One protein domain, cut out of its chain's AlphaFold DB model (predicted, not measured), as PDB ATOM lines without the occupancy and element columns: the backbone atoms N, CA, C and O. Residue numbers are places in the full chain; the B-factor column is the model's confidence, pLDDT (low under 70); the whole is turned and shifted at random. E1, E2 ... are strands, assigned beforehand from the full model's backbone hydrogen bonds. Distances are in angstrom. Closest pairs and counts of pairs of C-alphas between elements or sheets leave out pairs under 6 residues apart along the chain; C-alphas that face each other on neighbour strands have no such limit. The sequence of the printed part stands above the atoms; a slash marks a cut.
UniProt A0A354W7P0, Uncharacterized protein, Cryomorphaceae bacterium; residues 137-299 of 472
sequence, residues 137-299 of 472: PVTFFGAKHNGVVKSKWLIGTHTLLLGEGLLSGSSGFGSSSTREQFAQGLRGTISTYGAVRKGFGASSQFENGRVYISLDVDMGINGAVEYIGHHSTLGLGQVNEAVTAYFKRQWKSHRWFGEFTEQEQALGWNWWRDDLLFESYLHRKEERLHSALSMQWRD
ATOM      1  N   PRO A 137      25.246 -14.222 132.731       70.62
ATOM      2  CA  PRO A 137      23.929 -14.758 132.443       70.62
ATOM      3  C   PRO A 137      23.882 -16.248 132.788       70.62
ATOM      4  O   PRO A 137      24.806 -17.000 132.487       70.62
ATOM      5  N   VAL A 138      22.762 -16.678 133.365       77.38
ATOM      6  CA  VAL A 138      22.472 -18.094 133.605       77.38
ATOM      7  C   VAL A 138      21.277 -18.490 132.765       77.38
ATOM      8  O   VAL A 138      20.214 -17.881 132.879       77.38
ATOM      9  N   THR A 139      21.421 -19.547 131.981       81.44
ATOM     10  CA  THR A 139      20.328 -20.163 131.226       81.44
ATOM     11  C   THR A 139      20.069 -21.552 131.783       81.44
ATOM     12  O   THR A 139      20.997 -22.263 132.159       81.44
ATOM     13  N   PHE A 140      18.804 -21.949 131.862       80.81
ATOM     14  CA  PHE A 140      18.422 -23.286 132.281       80.81
ATOM     15  C   PHE A 140      17.402 -23.902 131.332       80.81
ATOM     16  O   PHE A 140      16.494 -23.231 130.845       80.81
ATOM     17  N   PHE A 141      17.527 -25.209 131.144       80.31
ATOM     18  CA  PHE A 141      16.594 -26.047 130.406       80.31
ATOM     19  C   PHE A 141      16.223 -27.242 131.274       80.31
ATOM     20  O   PHE A 141      17.023 -27.720 132.074       80.31
ATOM     21  N   GLY A 142      15.007 -27.738 131.145       79.69
ATOM     22  CA  GLY A 142      14.514 -28.882 131.885       79.69
ATOM     23  C   GLY A 142      13.585 -29.697 131.012       79.69
ATOM     24  O   GLY A 142      12.728 -29.146 130.336       79.69
ATOM     25  N   ALA A 143      13.729 -31.010 131.031       79.88
ATOM     26  CA  ALA A 143      12.857 -31.912 130.302       79.88
ATOM     27  C   ALA A 143      12.366 -33.009 131.243       79.88
ATOM     28  O   ALA A 143      13.124 -33.553 132.047       79.88
ATOM     29  N   LYS A 144      11.076 -33.329 131.159       75.62
ATOM     30  CA  LYS A 144      10.480 -34.479 131.838       75.62
ATOM     31  C   LYS A 144      10.154 -35.536 130.795       75.62
ATOM     32  O   LYS A 144       9.196 -35.379 130.048       75.62
ATOM     33  N   HIS A 145      10.900 -36.630 130.736       73.19
ATOM     34  CA  HIS A 145      10.582 -37.722 129.817       73.19
ATOM     35  C   HIS A 145       9.697 -38.742 130.540       73.19
ATOM     36  O   HIS A 145      10.063 -39.274 131.586       73.19
ATOM     37  N   ASN A 146       8.485 -38.955 130.015       63.25
ATOM     38  CA  ASN A 146       7.502 -39.943 130.490       63.25
ATOM     39  C   ASN A 146       7.148 -39.896 131.987       63.25
ATOM     40  O   ASN A 146       6.640 -40.866 132.528       63.25
ATOM     41  N   GLY A 147       7.381 -38.766 132.663       59.53
ATOM     42  CA  GLY A 147       7.107 -38.598 134.096       59.53
ATOM     43  C   GLY A 147       8.145 -39.242 135.025       59.53
ATOM     44  O   GLY A 147       8.255 -38.811 136.172       59.53
ATOM     45  N   VAL A 148       8.936 -40.189 134.512       63.16
ATOM     46  CA  VAL A 148       9.924 -40.979 135.265       63.16
ATOM     47  C   VAL A 148      11.311 -40.335 135.245       63.16
ATOM     48  O   VAL A 148      11.968 -40.273 136.282       63.16
ATOM     49  N   VAL A 149      11.741 -39.792 134.099       75.12
ATOM     50  CA  VAL A 149      13.038 -39.111 133.979       75.12
ATOM     51  C   VAL A 149      12.845 -37.603 134.069       75.12
ATOM     52  O   VAL A 149      12.047 -37.024 133.324       75.12
ATOM     53  N   LYS A 150      13.597 -36.944 134.951       82.12
ATOM     54  CA  LYS A 150      13.666 -35.479 135.035       82.12
ATOM     55  C   LYS A 150      15.095 -35.036 134.786       82.12
ATOM     56  O   LYS A 150      15.955 -35.257 135.633       82.12
ATOM     57  N   SER A 151      15.327 -34.373 133.665       84.50
ATOM     58  CA  SER A 151      16.634 -33.831 133.309       84.50
ATOM     59  C   SER A 151      16.609 -32.313 133.397       84.50
ATOM     60  O   SER A 151      15.614 -31.675 133.049       84.50
ATOM     61  N   LYS A 152      17.696 -31.724 133.879       86.19
ATOM     62  CA  LYS A 152      17.888 -30.282 133.991       86.19
ATOM     63  C   LYS A 152      19.306 -29.939 133.572       86.19
ATOM     64  O   LYS A 152      20.254 -30.538 134.060       86.19
ATOM     65  N   TRP A 153      19.419 -28.926 132.737       86.50
ATOM     66  CA  TRP A 153      20.643 -28.426 132.141       86.50
ATOM     67  C   TRP A 153      20.788 -26.949 132.505       86.50
ATOM     68  O   TRP A 153      19.796 -26.218 132.545       86.50
ATOM     69  N   LEU A 154      22.003 -26.510 132.795       83.62
ATOM     70  CA  LEU A 154      22.384 -25.157 133.169       83.62
ATOM     71  C   LEU A 154      23.570 -24.733 132.311       83.62
ATOM     72  O   LEU A 154      24.503 -25.505 132.121       83.62
ATOM     73  N   ILE A 155      23.537 -23.496 131.837       85.06
ATOM     74  CA  ILE A 155      24.632 -22.857 131.110       85.06
ATOM     75  C   ILE A 155      24.926 -21.528 131.806       85.06
ATOM     76  O   ILE A 155      23.997 -20.761 132.071       85.06
ATOM     77  N   GLY A 156      26.196 -21.262 132.095       84.25
ATOM     78  CA  GLY A 156      26.674 -20.095 132.835       84.25
ATOM     79  C   GLY A 156      27.089 -20.442 134.265       84.25
ATOM     80  O   GLY A 156      27.577 -21.542 134.546       84.25
ATOM     81  N   THR A 157      26.897 -19.497 135.184       80.00
ATOM     82  CA  THR A 157      27.301 -19.648 136.585       80.00
ATOM     83  C   THR A 157      26.384 -20.593 137.358       80.00
ATOM     84  O   THR A 157      25.160 -20.420 137.432       80.00
ATOM     85  N   HIS A 158      26.975 -21.605 137.981       76.94
ATOM     86  CA  HIS A 158      26.247 -22.612 138.742       76.94
ATOM     87  C   HIS A 158      27.035 -23.093 139.960       76.94
ATOM     88  O   HIS A 158      28.246 -22.929 140.056       76.94
ATOM     89  N   THR A 159      26.326 -23.682 140.915       77.00
ATOM     90  CA  THR A 159      26.900 -24.407 142.043       77.00
ATOM     91  C   THR A 159      26.447 -25.859 141.979       77.00
ATOM     92  O   THR A 159      25.273 -26.160 141.736       77.00
ATOM     93  N   LEU A 160      27.396 -26.764 142.183       76.25
ATOM     94  CA  LEU A 160      27.145 -28.163 142.498       76.25
ATOM     95  C   LEU A 160      27.409 -28.321 143.993       76.25
ATOM     96  O   LEU A 160      28.546 -28.116 144.419       76.25
ATOM     97  N   LEU A 161      26.353 -28.613 144.751       76.69
ATOM     98  CA  LEU A 161      26.392 -28.852 146.193       76.69
ATOM     99  C   LEU A 161      26.199 -30.346 146.444       76.69
ATOM    100  O   LEU A 161      25.282 -30.944 145.877       76.69
ATOM    101  N   LEU A 162      27.082 -30.930 147.244       76.00
ATOM    102  CA  LEU A 162      27.122 -32.354 147.560       76.00
ATOM    103  C   LEU A 162      27.346 -32.518 149.062       76.00
ATOM    104  O   LEU A 162      28.193 -31.813 149.614       76.00
ATOM    105  N   GLY A 163      26.638 -33.470 149.674       73.44
ATOM    106  CA  GLY A 163      26.853 -33.862 151.067       73.44
ATOM    107  C   GLY A 163      26.732 -32.710 152.068       73.44
ATOM    108  O   GLY A 163      25.844 -31.866 151.946       73.44
ATOM    109  N   GLU A 164      27.634 -32.709 153.051       71.12
ATOM    110  CA  GLU A 164      27.806 -31.652 154.061       71.12
ATOM    111  C   GLU A 164      28.631 -30.468 153.537       71.12
ATOM    112  O   GLU A 164      28.807 -29.469 154.230       71.12
ATOM    113  N   GLY A 165      29.127 -30.563 152.305       68.81
ATOM    114  CA  GLY A 165      29.838 -29.492 151.640       68.81
ATOM    115  C   GLY A 165      31.339 -29.473 151.875       68.81
ATOM    116  O   GLY A 165      31.944 -28.441 151.577       68.81
ATOM    117  N   LEU A 166      31.939 -30.590 152.321       70.19
ATOM    118  CA  LEU A 166      33.389 -30.696 152.541       70.19
ATOM    119  C   LEU A 166      34.164 -30.380 151.256       70.19
ATOM    120  O   LEU A 166      35.001 -29.482 151.242       70.19
ATOM    121  N   LEU A 167      33.823 -31.042 150.142       66.19
ATOM    122  CA  LEU A 167      34.439 -30.733 148.841       66.19
ATOM    123  C   LEU A 167      33.705 -29.641 148.060       66.19
ATOM    124  O   LEU A 167      34.299 -28.933 147.249       66.19
ATOM    125  N   SER A 168      32.387 -29.522 148.242       55.81
ATOM    126  CA  SER A 168      31.565 -28.628 147.417       55.81
ATOM    127  C   SER A 168      31.524 -27.174 147.905       55.81
ATOM    128  O   SER A 168      30.938 -26.326 147.229       55.81
ATOM    129  N   GLY A 169      32.190 -26.871 149.025       51.50
ATOM    130  CA  GLY A 169      32.445 -25.512 149.492       51.50
ATOM    131  C   GLY A 169      31.180 -24.756 149.886       51.50
ATOM    132  O   GLY A 169      31.013 -23.590 149.502       51.50
ATOM    133  N   SER A 170      30.271 -25.391 150.638       48.12
ATOM    134  CA  SER A 170      29.160 -24.662 151.251       48.12
ATOM    135  C   SER A 170      29.695 -23.735 152.341       48.12
ATOM    136  O   SER A 170      29.852 -24.105 153.498       48.12
ATOM    137  N   SER A 171      29.946 -22.476 151.990       37.91
ATOM    138  CA  SER A 171      30.157 -21.412 152.971       37.91
ATOM    139  C   SER A 171      28.817 -20.951 153.549       37.91
ATOM    140  O   SER A 171      28.383 -19.811 153.382       37.91
ATOM    141  N   GLY A 172      28.135 -21.858 154.246       35.28
ATOM    142  CA  GLY A 172      27.118 -21.481 155.213       35.28
ATOM    143  C   GLY A 172      27.832 -21.059 156.489       35.28
ATOM    144  O   GLY A 172      28.216 -21.912 157.284       35.28
ATOM    145  N   PHE A 173      28.052 -19.753 156.675       26.70
ATOM    146  CA  PHE A 173      28.366 -19.191 157.991       26.70
ATOM    147  C   PHE A 173      27.449 -19.855 159.022       26.70
ATOM    148  O   PHE A 173      26.231 -19.783 158.867       26.70
ATOM    149  N   GLY A 174      28.029 -20.531 160.021       30.31
ATOM    150  CA  GLY A 174      27.276 -21.271 161.029       30.31
ATOM    151  C   GLY A 174      26.226 -20.380 161.688       30.31
ATOM    152  O   GLY A 174      26.559 -19.530 162.512       30.31
ATOM    153  N   SER A 175      24.964 -20.561 161.308       30.47
ATOM    154  CA  SER A 175      23.838 -20.017 162.048       30.47
ATOM    155  C   SER A 175      23.559 -20.933 163.235       30.47
ATOM    156  O   SER A 175      23.806 -22.138 163.220       30.47
ATOM    157  N   SER A 176      23.119 -20.326 164.328       38.38
ATOM    158  CA  SER A 176      23.104 -20.905 165.669       38.38
ATOM    159  C   SER A 176      22.068 -22.008 165.910       38.38
ATOM    160  O   SER A 176      21.978 -22.467 167.047       38.38
ATOM    161  N   SER A 177      21.279 -22.409 164.909       45.97
ATOM    162  CA  SER A 177      20.133 -23.306 165.107       45.97
ATOM    163  C   SER A 177      20.392 -24.764 164.730       45.97
ATOM    164  O   SER A 177      19.903 -25.631 165.441       45.97
ATOM    165  N   THR A 178      21.163 -25.075 163.683       50.31
ATOM    166  CA  THR A 178      21.457 -26.473 163.298       50.31
ATOM    167  C   THR A 178      22.804 -26.590 162.599       50.31
ATOM    168  O   THR A 178      23.144 -25.739 161.774       50.31
ATOM    169  N   ARG A 179      23.552 -27.662 162.879       53.97
ATOM    170  CA  ARG A 179      24.843 -27.932 162.212       53.97
ATOM    171  C   ARG A 179      24.736 -28.758 160.930       53.97
ATOM    172  O   ARG A 179      25.721 -28.843 160.213       53.97
ATOM    173  N   GLU A 180      23.567 -29.329 160.639       50.88
ATOM    174  CA  GLU A 180      23.301 -30.056 159.389       50.88
ATOM    175  C   GLU A 180      23.367 -29.094 158.188       50.88
ATOM    176  O   GLU A 180      22.532 -28.194 158.071       50.88
ATOM    177  N   GLN A 181      24.336 -29.290 157.287       54.66
ATOM    178  CA  GLN A 181      24.488 -28.503 156.053       54.66
ATOM    179  C   GLN A 181      24.212 -29.329 154.791       54.66
ATOM    180  O   GLN A 181      24.693 -28.994 153.710       54.66
ATOM    181  N   PHE A 182      23.409 -30.389 154.914       57.16
ATOM    182  CA  PHE A 182      23.196 -31.361 153.848       57.16
ATOM    183  C   PHE A 182      22.519 -30.752 152.607       57.16
ATOM    184  O   PHE A 182      21.286 -30.699 152.494       57.16
ATOM    185  N   ALA A 183      23.323 -30.294 151.650       59.41
ATOM    186  CA  ALA A 183      22.878 -29.592 150.458       59.41
ATOM    187  C   ALA A 183      23.129 -30.448 149.218       59.41
ATOM    188  O   ALA A 183      24.252 -30.847 148.930       59.41
ATOM    189  N   GLN A 184      22.069 -30.699 148.446       62.97
ATOM    190  CA  GLN A 184      22.152 -31.548 147.260       62.97
ATOM    191  C   GLN A 184      21.788 -30.815 145.973       62.97
ATOM    192  O   GLN A 184      20.734 -30.173 145.842       62.97
ATOM    193  N   GLY A 185      22.648 -31.021 144.984       71.81
ATOM    194  CA  GLY A 185      22.353 -30.910 143.573       71.81
ATOM    195  C   GLY A 185      22.832 -29.636 142.894       71.81
ATOM    196  O   GLY A 185      23.577 -28.814 143.428       71.81
ATOM    197  N   LEU A 186      22.373 -29.502 141.652       68.19
ATOM    198  CA  LEU A 186      22.819 -28.486 140.716       68.19
ATOM    199  C   LEU A 186      21.894 -27.256 140.721       68.19
ATOM    200  O   LEU A 186      20.705 -27.325 140.351       68.19
ATOM    201  N   ARG A 187      22.442 -26.096 141.090       72.56
ATOM    202  CA  ARG A 187      21.715 -24.822 141.175       72.56
ATOM    203  C   ARG A 187      22.391 -23.758 140.316       72.56
ATOM    204  O   ARG A 187      23.599 -23.601 140.343       72.56
ATOM    205  N   GLY A 188      21.600 -23.008 139.551       55.22
ATOM    206  CA  GLY A 188      22.110 -21.811 138.880       55.22
ATOM    207  C   GLY A 188      22.320 -20.728 139.929       55.22
ATOM    208  O   GLY A 188      21.413 -20.498 140.734       55.22
ATOM    209  N   THR A 189      23.486 -20.088 139.935       64.50
ATOM    210  CA  THR A 189      23.814 -19.041 140.906       64.50
ATOM    211  C   THR A 189      24.155 -17.749 140.187       64.50
ATOM    212  O   THR A 189      24.792 -17.757 139.144       64.50
ATOM    213  N   ILE A 190      23.726 -16.634 140.759       55.12
ATOM    214  CA  ILE A 190      24.201 -15.286 140.409       55.12
ATOM    215  C   ILE A 190      24.922 -14.642 141.605       55.12
ATOM    216  O   ILE A 190      25.216 -13.452 141.592       55.12
ATOM    217  N   SER A 191      25.139 -15.427 142.668       55.00
ATOM    218  CA  SER A 191      25.872 -15.036 143.868       55.00
ATOM    219  C   SER A 191      27.369 -15.181 143.626       55.00
ATOM    220  O   SER A 191      27.794 -16.131 142.977       55.00
ATOM    221  N   THR A 192      28.156 -14.277 144.205       46.75
ATOM    222  CA  THR A 192      29.621 -14.373 144.301       46.75
ATOM    223  C   THR A 192      30.087 -15.194 145.509       46.75
ATOM    224  O   THR A 192      31.284 -15.337 145.722       46.75
ATOM    225  N   TYR A 193      29.157 -15.684 146.335       39.44
ATOM    226  CA  TYR A 193      29.442 -16.447 147.550       39.44
ATOM    227  C   TYR A 193      29.214 -17.951 147.326       39.44
ATOM    228  O   TYR A 193      28.153 -18.336 146.822       39.44
ATOM    229  N   GLY A 194      30.188 -18.772 147.736       52.25
ATOM    230  CA  GLY A 194      30.219 -20.238 147.581       52.25
ATOM    231  C   GLY A 194      31.163 -20.709 146.465       52.25
ATOM    232  O   GLY A 194      31.759 -19.882 145.775       52.25
ATOM    233  N   ALA A 195      31.292 -22.026 146.266       63.03
ATOM    234  CA  ALA A 195      32.041 -22.606 145.143       63.03
ATOM    235  C   ALA A 195      31.292 -22.408 143.808       63.03
ATOM    236  O   ALA A 195      30.582 -23.294 143.314       63.03
ATOM    237  N   VAL A 196      31.394 -21.194 143.261       70.12
ATOM    238  CA  VAL A 196      30.811 -20.808 141.972       70.12
ATOM    239  C   VAL A 196      31.641 -21.410 140.845       70.12
ATOM    240  O   VAL A 196      32.831 -21.139 140.748       70.12
ATOM    241  N   ARG A 197      30.984 -22.178 139.977       75.56
ATOM    242  CA  ARG A 197      31.556 -22.769 138.765       75.56
ATOM    243  C   ARG A 197      31.003 -22.066 137.534       75.56
ATOM    244  O   ARG A 197      29.849 -21.612 137.550       75.56
ATOM    245  N   LYS A 198      31.787 -21.996 136.460       83.12
ATOM    246  CA  LYS A 198      31.392 -21.365 135.197       83.12
ATOM    247  C   LYS A 198      31.398 -22.388 134.080       83.12
ATOM    248  O   LYS A 198      32.406 -23.010 133.802       83.12
ATOM    249  N   GLY A 199      30.277 -22.532 133.385       85.25
ATOM    250  CA  GLY A 199      30.220 -23.408 132.219       85.25
ATOM    251  C   GLY A 199      28.902 -24.141 132.146       85.25
ATOM    252  O   GLY A 199      27.841 -23.518 132.114       85.25
ATOM    253  N   PHE A 200      28.961 -25.463 132.100       88.06
ATOM    254  CA  PHE A 200      27.800 -26.297 131.843       88.06
ATOM    255  C   PHE A 200      27.515 -27.220 133.016       88.06
ATOM    256  O   PHE A 200      28.396 -27.921 133.486       88.06
ATOM    257  N   GLY A 201      26.268 -27.275 133.462       88.31
ATOM    258  CA  GLY A 201      25.829 -28.234 134.463       88.31
ATOM    259  C   GLY A 201      24.652 -29.046 133.950       88.31
ATOM    260  O   GLY A 201      23.687 -28.487 133.445       88.31
ATOM    261  N   ALA A 202      24.677 -30.356 134.130       87.94
ATOM    262  CA  ALA A 202      23.563 -31.241 133.848       87.94
ATOM    263  C   ALA A 202      23.192 -32.042 135.095       87.94
ATOM    264  O   ALA A 202      24.022 -32.374 135.936       87.94
ATOM    265  N   SER A 203      21.916 -32.361 135.226       89.56
ATOM    266  CA  SER A 203      21.427 -33.301 136.219       89.56
ATOM    267  C   SER A 203      20.309 -34.129 135.619       89.56
ATOM    268  O   SER A 203      19.499 -33.608 134.852       89.56
ATOM    269  N   SER A 204      20.262 -35.406 135.957       87.62
ATOM    270  CA  SER A 204      19.205 -36.311 135.534       87.62
ATOM    271  C   SER A 204      18.775 -37.160 136.715       87.62
ATOM    272  O   SER A 204      19.611 -37.694 137.434       87.62
ATOM    273  N   GLN A 205      17.473 -37.267 136.930       86.44
ATOM    274  CA  GLN A 205      16.875 -38.155 137.916       86.44
ATOM    275  C   GLN A 205      16.085 -39.230 137.181       86.44
ATOM    276  O   GLN A 205      15.239 -38.885 136.355       86.44
ATOM    277  N   PHE A 206      16.312 -40.494 137.526       84.75
ATOM    278  CA  PHE A 206      15.535 -41.641 137.067       84.75
ATOM    279  C   PHE A 206      15.230 -42.541 138.262       84.75
ATOM    280  O   PHE A 206      16.153 -43.036 138.900       84.75
ATOM    281  N   GLU A 207      13.945 -42.726 138.573       84.50
ATOM    282  CA  GLU A 207      13.491 -43.481 139.750       84.50
ATOM    283  C   GLU A 207      14.218 -43.029 141.034       84.50
ATOM    284  O   GLU A 207      14.134 -41.858 141.430       84.50
ATOM    285  N   ASN A 208      14.958 -43.951 141.649       85.31
ATOM    286  CA  ASN A 208      15.743 -43.752 142.858       85.31
ATOM    287  C   ASN A 208      17.158 -43.230 142.559       85.31
ATOM    288  O   ASN A 208      17.888 -42.911 143.483       85.31
ATOM    289  N   GLY A 209      17.572 -43.124 141.299       86.88
ATOM    290  CA  GLY A 209      18.888 -42.624 140.907       86.88
ATOM    291  C   GLY A 209      18.884 -41.133 140.570       86.88
ATOM    292  O   GLY A 209      17.966 -40.627 139.914       86.88
ATOM    293  N   ARG A 210      19.946 -40.420 140.952       88.00
ATOM    294  CA  ARG A 210      20.273 -39.096 140.409       88.00
ATOM    295  C   ARG A 210      21.712 -39.042 139.946       88.00
ATOM    296  O   ARG A 210      22.592 -39.630 140.551       88.00
ATOM    297  N   VAL A 211      21.940 -38.300 138.878       89.94
ATOM    298  CA  VAL A 211      23.266 -38.022 138.343       89.94
ATOM    299  C   VAL A 211      23.396 -36.521 138.174       89.94
ATOM    300  O   VAL A 211      22.465 -35.863 137.707       89.94
ATOM    301  N   TYR A 212      24.553 -35.992 138.542       89.38
ATOM    302  CA  TYR A 212      24.954 -34.606 138.390       89.38
ATOM    303  C   TYR A 212      26.284 -34.568 137.651       89.38
ATOM    304  O   TYR A 212      27.189 -35.331 137.967       89.38
ATOM    305  N   ILE A 213      26.405 -33.675 136.680       90.38
ATOM    306  CA  ILE A 213      27.639 -33.407 135.946       90.38
ATOM    307  C   ILE A 213      27.784 -31.891 135.875       90.38
ATOM    308  O   ILE A 213      26.813 -31.173 135.648       90.38
ATOM    309  N   SER A 214      28.985 -31.390 136.096       88.81
ATOM    310  CA  SER A 214      29.338 -29.982 136.055       88.81
ATOM    311  C   SER A 214      30.684 -29.874 135.355       88.81
ATOM    312  O   SER A 214      31.684 -30.401 135.822       88.81
ATOM    313  N   LEU A 215      30.680 -29.244 134.192       87.19
ATOM    314  CA  LEU A 215      31.853 -28.920 133.402       87.19
ATOM    315  C   LEU A 215      32.175 -27.459 133.687       87.19
ATOM    316  O   LEU A 215      31.441 -26.559 133.258       87.19
ATOM    317  N   ASP A 216      33.232 -27.254 134.460       83.44
ATOM    318  CA  ASP A 216      33.770 -25.936 134.749       83.44
ATOM    319  C   ASP A 216      34.878 -25.606 133.747       83.44
ATOM    320  O   ASP A 216      35.688 -26.469 133.405       83.44
ATOM    321  N   VAL A 217      34.912 -24.363 133.271       76.38
ATOM    322  CA  VAL A 217      35.935 -23.887 132.327       76.38
ATOM    323  C   VAL A 217      37.319 -23.903 132.981       76.38
ATOM    324  O   VAL A 217      38.298 -24.218 132.309       76.38
ATOM    325  N   ASP A 218      37.380 -23.630 134.288       72.12
ATOM    326  CA  ASP A 218      38.641 -23.462 135.017       72.12
ATOM    327  C   ASP A 218      39.026 -24.693 135.861       72.12
ATOM    328  O   ASP A 218      40.208 -24.937 136.088       72.12
ATOM    329  N   MET A 219      38.046 -25.476 136.336       65.06
ATOM    330  CA  MET A 219      38.251 -26.554 137.326       65.06
ATOM    331  C   MET A 219      37.917 -27.967 136.815       65.06
ATOM    332  O   MET A 219      37.852 -28.913 137.599       65.06
ATOM    333  N   GLY A 220      37.698 -28.132 135.508       77.38
ATOM    334  CA  GLY A 220      37.499 -29.444 134.888       77.38
ATOM    335  C   GLY A 220      36.126 -30.077 135.150       77.38
ATOM    336  O   GLY A 220      35.110 -29.394 135.324       77.38
ATOM    337  N   ILE A 221      36.075 -31.413 135.095       84.88
ATOM    338  CA  ILE A 221      34.835 -32.194 135.190       84.88
ATOM    339  C   ILE A 221      34.556 -32.557 136.647       84.88
ATOM    340  O   ILE A 221      35.319 -33.273 137.285       84.88
ATOM    341  N   ASN A 222      33.405 -32.119 137.135       88.50
ATOM    342  CA  ASN A 222      32.856 -32.446 138.439       88.50
ATOM    343  C   ASN A 222      31.559 -33.235 138.258       88.50
ATOM    344  O   ASN A 222      30.821 -33.039 137.289       88.50
ATOM    345  N   GLY A 223      31.220 -34.097 139.203       89.00
ATOM    346  CA  GLY A 223      29.987 -34.861 139.095       89.00
ATOM    347  C   GLY A 223      29.640 -35.623 140.352       89.00
ATOM    348  O   GLY A 223      30.422 -35.696 141.292       89.00
ATOM    349  N   ALA A 224      28.436 -36.173 140.379       90.31
ATOM    350  CA  ALA A 224      28.021 -37.083 141.427       90.31
ATOM    351  C   ALA A 224      26.933 -38.028 140.939       90.31
ATOM    352  O   ALA A 224      26.120 -37.676 140.083       90.31
ATOM    353  N   VAL A 225      26.895 -39.211 141.531       91.69
ATOM    354  CA  VAL A 225      25.816 -40.179 141.387       91.69
ATOM    355  C   VAL A 225      25.226 -40.418 142.767       91.69
ATOM    356  O   VAL A 225      25.953 -40.643 143.729       91.69
ATOM    357  N   GLU A 226      23.905 -40.371 142.861       90.06
ATOM    358  CA  GLU A 226      23.151 -40.598 144.085       90.06
ATOM    359  C   GLU A 226      22.130 -41.715 143.898       90.06
ATOM    360  O   GLU A 226      21.500 -41.851 142.848       90.06
ATOM    361  N   TYR A 227      21.908 -42.450 144.975       89.56
ATOM    362  CA  TYR A 227      20.804 -43.366 145.167       89.56
ATOM    363  C   TYR A 227      19.919 -42.868 146.313       89.56
ATOM    364  O   TYR A 227      20.397 -42.571 147.405       89.56
ATOM    365  N   ILE A 228      18.615 -42.805 146.075       86.19
ATOM    366  CA  ILE A 228      17.582 -42.294 146.972       86.19
ATOM    367  C   ILE A 228      16.610 -43.434 147.254       86.19
ATOM    368  O   ILE A 228      15.726 -43.736 146.458       86.19
ATOM    369  N   GLY A 229      16.775 -44.064 148.408       78.38
ATOM    370  CA  GLY A 229      15.789 -44.969 148.983       78.38
ATOM    371  C   GLY A 229      14.735 -44.220 149.804       78.38
ATOM    372  O   GLY A 229      14.820 -43.015 150.034       78.38
ATOM    373  N   HIS A 230      13.753 -44.957 150.328       78.19
ATOM    374  CA  HIS A 230      12.655 -44.392 151.129       78.19
ATOM    375  C   HIS A 230      13.106 -43.653 152.399       78.19
ATOM    376  O   HIS A 230      12.448 -42.719 152.851       78.19
ATOM    377  N   HIS A 231      14.222 -44.084 152.985       80.25
ATOM    378  CA  HIS A 231      14.723 -43.596 154.270       80.25
ATOM    379  C   HIS A 231      16.199 -43.211 154.219       80.25
ATOM    380  O   HIS A 231      16.790 -42.906 155.254       80.25
ATOM    381  N   SER A 232      16.818 -43.251 153.043       85.56
ATOM    382  CA  SER A 232      18.244 -43.002 152.909       85.56
ATOM    383  C   SER A 232      18.602 -42.449 151.546       85.56
ATOM    384  O   SER A 232      18.109 -42.939 150.537       85.56
ATOM    385  N   THR A 233      19.539 -41.518 151.528       86.00
ATOM    386  CA  THR A 233      20.250 -41.085 150.337       86.00
ATOM    387  C   THR A 233      21.710 -41.468 150.495       86.00
ATOM    388  O   THR A 233      22.298 -41.240 151.549       86.00
ATOM    389  N   LEU A 234      22.285 -42.058 149.459       91.38
ATOM    390  CA  LEU A 234      23.700 -42.380 149.345       91.38
ATOM    391  C   LEU A 234      24.212 -41.688 148.093       91.38
ATOM    392  O   LEU A 234      23.519 -41.695 147.081       91.38
ATOM    393  N   GLY A 235      25.396 -41.102 148.140       90.81
ATOM    394  CA  GLY A 235      25.986 -40.469 146.977       90.81
ATOM    395  C   GLY A 235      27.491 -40.621 146.944       90.81
ATOM    396  O   GLY A 235      28.153 -40.665 147.977       90.81
ATOM    397  N   LEU A 236      28.010 -40.709 145.728       92.75
ATOM    398  CA  LEU A 236      29.428 -40.646 145.416       92.75
ATOM    399  C   LEU A 236      29.625 -39.465 144.478       92.75
ATOM    400  O   LEU A 236      28.929 -39.343 143.471       92.75
ATOM    401  N   GLY A 237      30.536 -38.571 144.831       89.56
ATOM    402  CA  GLY A 237      30.845 -37.368 144.080       89.56
ATOM    403  C   GLY A 237      32.330 -37.243 143.807       89.56
ATOM    404  O   GLY A 237      33.155 -37.761 144.550       89.56
ATOM    405  N   GLN A 238      32.654 -36.516 142.750       88.50
ATOM    406  CA  GLN A 238      33.998 -36.068 142.442       88.50
ATOM    407  C   GLN A 238      33.959 -34.559 142.218       88.50
ATOM    408  O   GLN A 238      33.158 -34.057 141.419       88.50
ATOM    409  N   VAL A 239      34.800 -33.838 142.952       83.94
ATOM    410  CA  VAL A 239      34.960 -32.391 142.845       83.94
ATOM    411  C   VAL A 239      36.445 -32.059 142.870       83.94
ATOM    412  O   VAL A 239      37.123 -32.427 143.821       83.94
ATOM    413  N   ASN A 240      36.930 -31.334 141.859       81.19
ATOM    414  CA  ASN A 240      38.325 -30.904 141.736       81.19
ATOM    415  C   ASN A 240      39.299 -32.079 141.929       81.19
ATOM    416  O   ASN A 240      40.178 -32.029 142.783       81.19
ATOM    417  N   GLU A 241      39.067 -33.163 141.183       81.38
ATOM    418  CA  GLU A 241      39.823 -34.428 141.232       81.38
ATOM    419  C   GLU A 241      39.693 -35.238 142.536       81.38
ATOM    420  O   GLU A 241      39.928 -36.444 142.513       81.38
ATOM    421  N   ALA A 242      39.209 -34.643 143.627       86.31
ATOM    422  CA  ALA A 242      38.956 -35.327 144.888       86.31
ATOM    423  C   ALA A 242      37.600 -36.049 144.893       86.31
ATOM    424  O   ALA A 242      36.594 -35.550 144.377       86.31
ATOM    425  N   VAL A 243      37.564 -37.226 145.516       90.06
ATOM    426  CA  VAL A 243      36.361 -38.059 145.638       90.06
ATOM    427  C   VAL A 243      35.745 -37.899 147.025       90.06
ATOM    428  O   VAL A 243      36.442 -37.835 148.038       90.06
ATOM    429  N   THR A 244      34.416 -37.852 147.068       90.38
ATOM    430  CA  THR A 244      33.619 -37.802 148.293       90.38
ATOM    431  C   THR A 244      32.512 -38.846 148.264       90.38
ATOM    432  O   THR A 244      31.857 -39.055 147.241       90.38
ATOM    433  N   ALA A 245      32.277 -39.493 149.397       92.81
ATOM    434  CA  ALA A 245      31.123 -40.341 149.636       92.81
ATOM    435  C   ALA A 245      30.264 -39.707 150.721       92.81
ATOM    436  O   ALA A 245      30.746 -39.441 151.816       92.81
ATOM    437  N   TYR A 246      28.983 -39.494 150.458       90.69
ATOM    438  CA  TYR A 246      28.077 -38.898 151.431       90.69
ATOM    439  C   TYR A 246      26.811 -39.714 151.583       90.69
ATOM    440  O   TYR A 246      26.371 -40.435 150.684       90.69
ATOM    441  N   PHE A 247      26.198 -39.588 152.749       89.25
ATOM    442  CA  PHE A 247      24.943 -40.245 153.033       89.25
ATOM    443  C   PHE A 247      24.060 -39.397 153.929       89.25
ATOM    444  O   PHE A 247      24.516 -38.564 154.705       89.25
ATOM    445  N   LYS A 248      22.769 -39.686 153.852       87.25
ATOM    446  CA  LYS A 248      21.757 -39.231 154.791       87.25
ATOM    447  C   LYS A 248      20.809 -40.379 155.040       87.25
ATOM    448  O   LYS A 248      20.362 -41.015 154.096       87.25
ATOM    449  N   ARG A 249      20.471 -40.658 156.288       85.19
ATOM    450  CA  ARG A 249      19.500 -41.683 156.662       85.19
ATOM    451  C   ARG A 249      18.544 -41.119 157.688       85.19
ATOM    452  O   ARG A 249      18.967 -40.687 158.751       85.19
ATOM    453  N   GLN A 250      17.256 -41.167 157.393       84.06
ATOM    454  CA  GLN A 250      16.201 -40.760 158.306       84.06
ATOM    455  C   GLN A 250      15.404 -41.982 158.745       84.06
ATOM    456  O   GLN A 250      14.831 -42.692 157.924       84.06
ATOM    457  N   TRP A 251      15.334 -42.207 160.050       82.12
ATOM    458  CA  TRP A 251      14.513 -43.253 160.637       82.12
ATOM    459  C   TRP A 251      13.798 -42.722 161.873       82.12
ATOM    460  O   TRP A 251      14.419 -42.460 162.904       82.12
ATOM    461  N   LYS A 252      12.471 -42.572 161.767       85.19
ATOM    462  CA  LYS A 252      11.634 -41.942 162.798       85.19
ATOM    463  C   LYS A 252      12.206 -40.561 163.174       85.19
ATOM    464  O   LYS A 252      12.476 -39.747 162.295       85.19
ATOM    465  N   SER A 253      12.426 -40.343 164.464       81.25
ATOM    466  CA  SER A 253      13.040 -39.168 165.076       81.25
ATOM    467  C   SER A 253      14.547 -39.037 164.865       81.25
ATOM    468  O   SER A 253      15.116 -38.032 165.276       81.25
ATOM    469  N   HIS A 254      15.212 -40.043 164.295       83.19
ATOM    470  CA  HIS A 254      16.659 -40.044 164.114       83.19
ATOM    471  C   HIS A 254      17.014 -39.689 162.679       83.19
ATOM    472  O   HIS A 254      16.429 -40.206 161.722       83.19
ATOM    473  N   ARG A 255      18.040 -38.863 162.526       83.62
ATOM    474  CA  ARG A 255      18.643 -38.552 161.242       83.62
ATOM    475  C   ARG A 255      20.151 -38.654 161.363       83.62
ATOM    476  O   ARG A 255      20.749 -37.961 162.168       83.62
ATOM    477  N   TRP A 256      20.744 -39.510 160.556       86.12
ATOM    478  CA  TRP A 256      22.183 -39.638 160.401       86.12
ATOM    479  C   TRP A 256      22.579 -38.997 159.086       86.12
ATOM    480  O   TRP A 256      21.848 -39.122 158.102       86.12
ATOM    481  N   PHE A 257      23.710 -38.321 159.055       86.62
ATOM    482  CA  PHE A 257      24.251 -37.741 157.839       86.62
ATOM    483  C   PHE A 257      25.766 -37.733 157.916       86.62
ATOM    484  O   PHE A 257      26.335 -37.754 159.003       86.62
ATOM    485  N   GLY A 258      26.428 -37.729 156.775       87.62
ATOM    486  CA  GLY A 258      27.872 -37.630 156.756       87.62
ATOM    487  C   GLY A 258      28.428 -37.506 155.359       87.62
ATOM    488  O   GLY A 258      27.745 -37.784 154.372       87.62
ATOM    489  N   GLU A 259      29.683 -37.092 155.310       89.81
ATOM    490  CA  GLU A 259      30.488 -36.945 154.111       89.81
ATOM    491  C   GLU A 259      31.912 -37.406 154.421       89.81
ATOM    492  O   GLU A 259      32.486 -37.040 155.443       89.81
ATOM    493  N   PHE A 260      32.479 -38.230 153.552       90.88
ATOM    494  CA  PHE A 260      33.788 -38.839 153.715       90.88
ATOM    495  C   PHE A 260      34.622 -38.570 152.473       90.88
ATOM    496  O   PHE A 260      34.242 -38.942 151.365       90.88
ATOM    497  N   THR A 261      35.779 -37.967 152.685       89.19
ATOM    498  CA  THR A 261      36.826 -37.766 151.686       89.19
ATOM    499  C   THR A 261      38.105 -38.440 152.183       89.19
ATOM    500  O   THR A 261      38.157 -38.936 153.317       89.19
ATOM    501  N   GLU A 262      39.154 -38.453 151.361       85.31
ATOM    502  CA  GLU A 262      40.456 -38.994 151.774       85.31
ATOM    503  C   GLU A 262      41.057 -38.231 152.970       85.31
ATOM    504  O   GLU A 262      41.624 -38.851 153.868       85.31
ATOM    505  N   GLN A 263      40.893 -36.903 153.024       84.44
ATOM    506  CA  GLN A 263      41.547 -36.032 154.016       84.44
ATOM    507  C   GLN A 263      40.618 -35.561 155.148       84.44
ATOM    508  O   GLN A 263      41.080 -35.280 156.258       84.44
ATOM    509  N   GLU A 264      39.312 -35.489 154.885       88.75
ATOM    510  CA  GLU A 264      38.295 -34.975 155.808       88.75
ATOM    511  C   GLU A 264      37.084 -35.909 155.905       88.75
ATOM    512  O   GLU A 264      36.614 -36.454 154.902       88.75
ATOM    513  N   GLN A 265      36.547 -36.083 157.112       89.38
ATOM    514  CA  GLN A 265      35.342 -36.874 157.362       89.38
ATOM    515  C   GLN A 265      34.403 -36.132 158.309       89.38
ATOM    516  O   GLN A 265      34.797 -35.760 159.411       89.38
ATOM    517  N   ALA A 266      33.145 -35.976 157.916       89.38
ATOM    518  CA  ALA A 266      32.076 -35.401 158.716       89.38
ATOM    519  C   ALA A 266      30.989 -36.450 158.971       89.38
ATOM    520  O   ALA A 266      30.520 -37.117 158.052       89.38
ATOM    521  N   LEU A 267      30.565 -36.580 160.224       90.44
ATOM    522  CA  LEU A 267      29.475 -37.449 160.643       90.44
ATOM    523  C   LEU A 267      28.591 -36.699 161.633       90.44
ATOM    524  O   LEU A 267      29.046 -36.273 162.692       90.44
ATOM    525  N   GLY A 268      27.314 -36.591 161.306       88.44
ATOM    526  CA  GLY A 268      26.304 -35.978 162.138       88.44
ATOM    527  C   GLY A 268      25.162 -36.925 162.479       88.44
ATOM    528  O   GLY A 268      24.797 -37.831 161.722       88.44
ATOM    529  N   TRP A 269      24.577 -36.691 163.644       88.81
ATOM    530  CA  TRP A 269      23.396 -37.372 164.128       88.81
ATOM    531  C   TRP A 269      22.469 -36.380 164.819       88.81
ATOM    532  O   TRP A 269      22.848 -35.760 165.808       88.81
ATOM    533  N   ASN A 270      21.238 -36.295 164.326       83.56
ATOM    534  CA  ASN A 270      20.170 -35.504 164.911       83.56
ATOM    535  C   ASN A 270      19.088 -36.429 165.477       83.56
ATOM    536  O   ASN A 270      18.698 -37.423 164.851       83.56
ATOM    537  N   TRP A 271      18.567 -36.079 166.644       83.19
ATOM    538  CA  TRP A 271      17.439 -36.738 167.281       83.19
ATOM    539  C   TRP A 271      16.402 -35.711 167.729       83.19
ATOM    540  O   TRP A 271      16.743 -34.726 168.377       83.19
ATOM    541  N   TRP A 272      15.142 -35.959 167.372       79.75
ATOM    542  CA  TRP A 272      14.034 -35.028 167.581       79.75
ATOM    543  C   TRP A 272      12.892 -35.684 168.349       79.75
ATOM    544  O   TRP A 272      12.313 -36.673 167.883       79.75
ATOM    545  N   ARG A 273      12.511 -35.131 169.496       77.81
ATOM    546  CA  ARG A 273      11.367 -35.629 170.269       77.81
ATOM    547  C   ARG A 273      10.773 -34.526 171.132       77.81
ATOM    548  O   ARG A 273      11.518 -33.887 171.847       77.81
ATOM    549  N   ASP A 274       9.454 -34.346 171.121       74.06
ATOM    550  CA  ASP A 274       8.755 -33.460 172.071       74.06
ATOM    551  C   ASP A 274       9.384 -32.046 172.164       74.06
ATOM    552  O   ASP A 274       9.694 -31.548 173.247       74.06
ATOM    553  N   ASP A 275       9.622 -31.429 170.996       69.25
ATOM    554  CA  ASP A 275      10.263 -30.112 170.810       69.25
ATOM    555  C   ASP A 275      11.734 -30.019 171.277       69.25
ATOM    556  O   ASP A 275      12.317 -28.933 171.313       69.25
ATOM    557  N   LEU A 276      12.356 -31.156 171.613       72.75
ATOM    558  CA  LEU A 276      13.784 -31.312 171.887       72.75
ATOM    559  C   LEU A 276      14.520 -31.766 170.621       72.75
ATOM    560  O   LEU A 276      14.205 -32.808 170.043       72.75
ATOM    561  N   LEU A 277      15.542 -31.007 170.247       79.75
ATOM    562  CA  LEU A 277      16.557 -31.334 169.259       79.75
ATOM    563  C   LEU A 277      17.861 -31.671 169.980       79.75
ATOM    564  O   LEU A 277      18.404 -30.849 170.714       79.75
ATOM    565  N   PHE A 278      18.399 -32.854 169.725       82.56
ATOM    566  CA  PHE A 278      19.773 -33.202 170.054       82.56
ATOM    567  C   PHE A 278      20.564 -33.386 168.763       82.56
ATOM    568  O   PHE A 278      20.141 -34.139 167.890       82.56
ATOM    569  N   GLU A 279      21.709 -32.731 168.655       83.50
ATOM    570  CA  GLU A 279      22.638 -32.861 167.541       83.50
ATOM    571  C   GLU A 279      24.007 -33.290 168.067       83.50
ATOM    572  O   GLU A 279      24.557 -32.705 168.999       83.50
ATOM    573  N   SER A 280      24.590 -34.289 167.427       87.56
ATOM    574  CA  SER A 280      25.975 -34.691 167.613       87.56
ATOM    575  C   SER A 280      26.677 -34.599 166.275       87.56
ATOM    576  O   SER A 280      26.187 -35.134 165.287       87.56
ATOM    577  N   TYR A 281      27.832 -33.954 166.240       87.12
ATOM    578  CA  TYR A 281      28.618 -33.760 165.034       87.12
ATOM    579  C   TYR A 281      30.087 -34.052 165.315       87.12
ATOM    580  O   TYR A 281      30.670 -33.546 166.275       87.12
ATOM    581  N   LEU A 282      30.677 -34.880 164.469       88.50
ATOM    582  CA  LEU A 282      32.078 -35.259 164.487       88.50
ATOM    583  C   LEU A 282      32.678 -34.864 163.148       88.50
ATOM    584  O   LEU A 282      32.166 -35.245 162.101       88.50
ATOM    585  N   HIS A 283      33.770 -34.118 163.187       88.38
ATOM    586  CA  HIS A 283      34.504 -33.714 162.003       88.38
ATOM    587  C   HIS A 283      35.984 -33.986 162.206       88.38
ATOM    588  O   HIS A 283      36.608 -33.433 163.105       88.38
ATOM    589  N   ARG A 284      36.545 -34.865 161.387       86.75
ATOM    590  CA  ARG A 284      37.969 -35.162 161.356       86.75
ATOM    591  C   ARG A 284      38.589 -34.450 160.163       86.75
ATOM    592  O   ARG A 284      38.120 -34.644 159.048       86.75
ATOM    593  N   LYS A 285      39.650 -33.683 160.403       85.38
ATOM    594  CA  LYS A 285      40.465 -33.047 159.361       85.38
ATOM    595  C   LYS A 285      41.939 -33.292 159.642       85.38
ATOM    596  O   LYS A 285      42.397 -32.939 160.729       85.38
ATOM    597  N   GLU A 286      42.641 -33.894 158.680       75.19
ATOM    598  CA  GLU A 286      44.103 -34.123 158.629       75.19
ATOM    599  C   GLU A 286      44.730 -34.937 159.780       75.19
ATOM    600  O   GLU A 286      45.790 -35.497 159.568       75.19
ATOM    601  N   GLU A 287      44.087 -35.039 160.952       74.94
ATOM    602  CA  GLU A 287      44.319 -35.938 162.104       74.94
ATOM    603  C   GLU A 287      43.553 -35.458 163.355       74.94
ATOM    604  O   GLU A 287      43.312 -36.234 164.280       74.94
ATOM    605  N   ARG A 288      43.103 -34.197 163.380       82.62
ATOM    606  CA  ARG A 288      42.355 -33.620 164.500       82.62
ATOM    607  C   ARG A 288      40.874 -33.980 164.418       82.62
ATOM    608  O   ARG A 288      40.229 -33.775 163.390       82.62
ATOM    609  N   LEU A 289      40.329 -34.488 165.524       84.88
ATOM    610  CA  LEU A 289      38.900 -34.744 165.686       84.88
ATOM    611  C   LEU A 289      38.233 -33.560 166.396       84.88
ATOM    612  O   LEU A 289      38.486 -33.294 167.569       84.88
ATOM    613  N   HIS A 290      37.344 -32.883 165.687       84.56
ATOM    614  CA  HIS A 290      36.468 -31.847 166.208       84.56
ATOM    615  C   HIS A 290      35.125 -32.480 166.563       84.56
ATOM    616  O   HIS A 290      34.446 -33.044 165.705       84.56
ATOM    617  N   SER A 291      34.737 -32.395 167.830       86.25
ATOM    618  CA  SER A 291      33.435 -32.865 168.296       86.25
ATOM    619  C   SER A 291      32.559 -31.692 168.700       86.25
ATOM    620  O   SER A 291      33.020 -30.686 169.249       86.25
ATOM    621  N   ALA A 292      31.274 -31.824 168.409       83.56
ATOM    622  CA  ALA A 292      30.270 -30.876 168.823       83.56
ATOM    623  C   ALA A 292      28.992 -31.589 169.226       83.56
ATOM    624  O   ALA A 292      28.445 -32.379 168.463       83.56
ATOM    625  N   LEU A 293      28.504 -31.261 170.412       86.00
ATOM    626  CA  LEU A 293      27.197 -31.672 170.893       86.00
ATOM    627  C   LEU A 293      26.342 -30.422 171.044       86.00
ATOM    628  O   LEU A 293      26.804 -29.392 171.534       86.00
ATOM    629  N   SER A 294      25.104 -30.502 170.600       83.69
ATOM    630  CA  SER A 294      24.123 -29.433 170.670       83.69
ATOM    631  C   SER A 294      22.821 -30.040 171.176       83.69
ATOM    632  O   SER A 294      22.430 -31.138 170.794       83.69
ATOM    633  N   MET A 295      22.171 -29.362 172.106       82.12
ATOM    634  CA  MET A 295      20.877 -29.756 172.629       82.12
ATOM    635  C   MET A 295      20.039 -28.502 172.742       82.12
ATOM    636  O   MET A 295      20.469 -27.532 173.357       82.12
ATOM    637  N   GLN A 296      18.875 -28.494 172.119       77.75
ATOM    638  CA  GLN A 296      17.981 -27.351 172.074       77.75
ATOM    639  C   GLN A 296      16.586 -27.842 172.401       77.75
ATOM    640  O   GLN A 296      16.117 -28.798 171.797       77.75
ATOM    641  N   TRP A 297      15.913 -27.207 173.346       77.25
ATOM    642  CA  TRP A 297      14.549 -27.570 173.712       77.25
ATOM    643  C   TRP A 297      13.737 -26.301 173.897       77.25
ATOM    644  O   TRP A 297      14.252 -25.253 174.306       77.25
ATOM    645  N   ARG A 298      12.445 -26.425 173.643       72.25
ATOM    646  CA  ARG A 298      11.472 -25.381 173.897       72.25
ATOM    647  C   ARG A 298      10.321 -25.967 174.687       72.25
ATOM    648  O   ARG A 298       9.721 -26.955 174.279       72.25
ATOM    649  N   ASP A 299      10.003 -25.329 175.801       73.12
ATOM    650  CA  ASP A 299       8.855 -25.667 176.628       73.12
ATOM    651  C   ASP A 299       8.009 -24.413 176.910       73.12
ATOM    652  O   ASP A 299       8.256 -23.324 176.384       73.12
TER     653      ASP A 299
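This is residues 137 to 299 of the 472 residues of an uncharacterized protein of Cryomorphaceae bacterium (UniProt A0A354W7P0). Picture one wide sheet of antiparallel strands curved into an open trough, like part of a barrel wall, with E1 along one rim and E12 along the other, far apart. Near the E1 rim, E2 bends at residue 157 and its last residues, 158 to 161, fold over the hollow face, where they pair with short E3, and the long stretch of residues 162 to 184 lies on that same hollow side. The printed part has 163 residues with twelve named strands, E1 to E12 in that order along the chain, and no named helix; the class is all strand, with 110 residues in the strands. The sheet is branched at E2, which has three neighbours, and its neighbour pairs are antiparallel. The whole is compact, with a radius of gyration of the C-alphas of 16.9 A, and spans 46 by 38 by 28 A.

Start in the twisted sheet at E2, residues 149 to 161, and look for its bend of 127 degrees at residue 157. On one side of E2 you find E1, residues 138 to 145, beside residues 149 to 157, with N 139 and O 155 2.8 A apart. On that same side E3, residues 185 to 188, is beside residues 158 to 161 of E2, with N 159 and O 187 2.8 A apart. On the other side is E4, residues 197 to 206, with N 154 and O 201 at 2.7 A; E4 bends by 68 degrees at residue 200. E1, E2 and E3 form a meander, each strand the antiparallel neighbour of the one before. The closest C-alphas of E3 and E4 are those of Leu 186 and Ser 203, 6.7 A apart. A second meander runs from E4 to E12, and each two strands in succession there form a hairpin. Look first at E5, residues 209 to 216, where N 202 of E4 and O 213 are 2.7 A apart, then at E6, residues 220 to 228, with N 214 and O 222 at 2.7 A. E7, residues 232 to 239, follows with N 225 and O 236 at 2.8 A, and E8, residues 242 to 251, with N 233 and O 248 at 2.7 A. E9, residues 254 to 261, has O 256 2.7 A from N 249, and E10, residues 264 to 273, has O 270 2.8 A from N 255. E11, residues 276 to 285, has O 282 2.8 A from N 267, and the edge strand E12, residues 288 to 299, has N 290 2.7 A from O 283. E1 and E12 are apart.

Find C-alpha 138 at (22.472, -18.094, 133.605), where E1 begins. E2 runs from C-alpha 149 at (13.038, -39.111, 133.979) to C-alpha 161, 20.8 A away, and is the longest strand by residues, with 13. E3 measures 10.2 A from first to last C-alpha. Further on, E8 measures 30.1 A, E10 30.6 A and E11 29.5 A. E12 measures 36.5 A and ends at C-alpha 299, at (8.855, -25.667, 176.628).

The two C-alphas farthest apart are those of Val 217 and Asp 299, 52.0 A. The printed part has no cut. The link from E2 to E3, 23 residues, is long, and that from E3 to E4, 8 residues, is short; the other links are tight. Mean pLDDT of the printed part is 77.2; look for values under 70 at 33 residues, among them 146 to 148, 167 to 184 and 188 to 195.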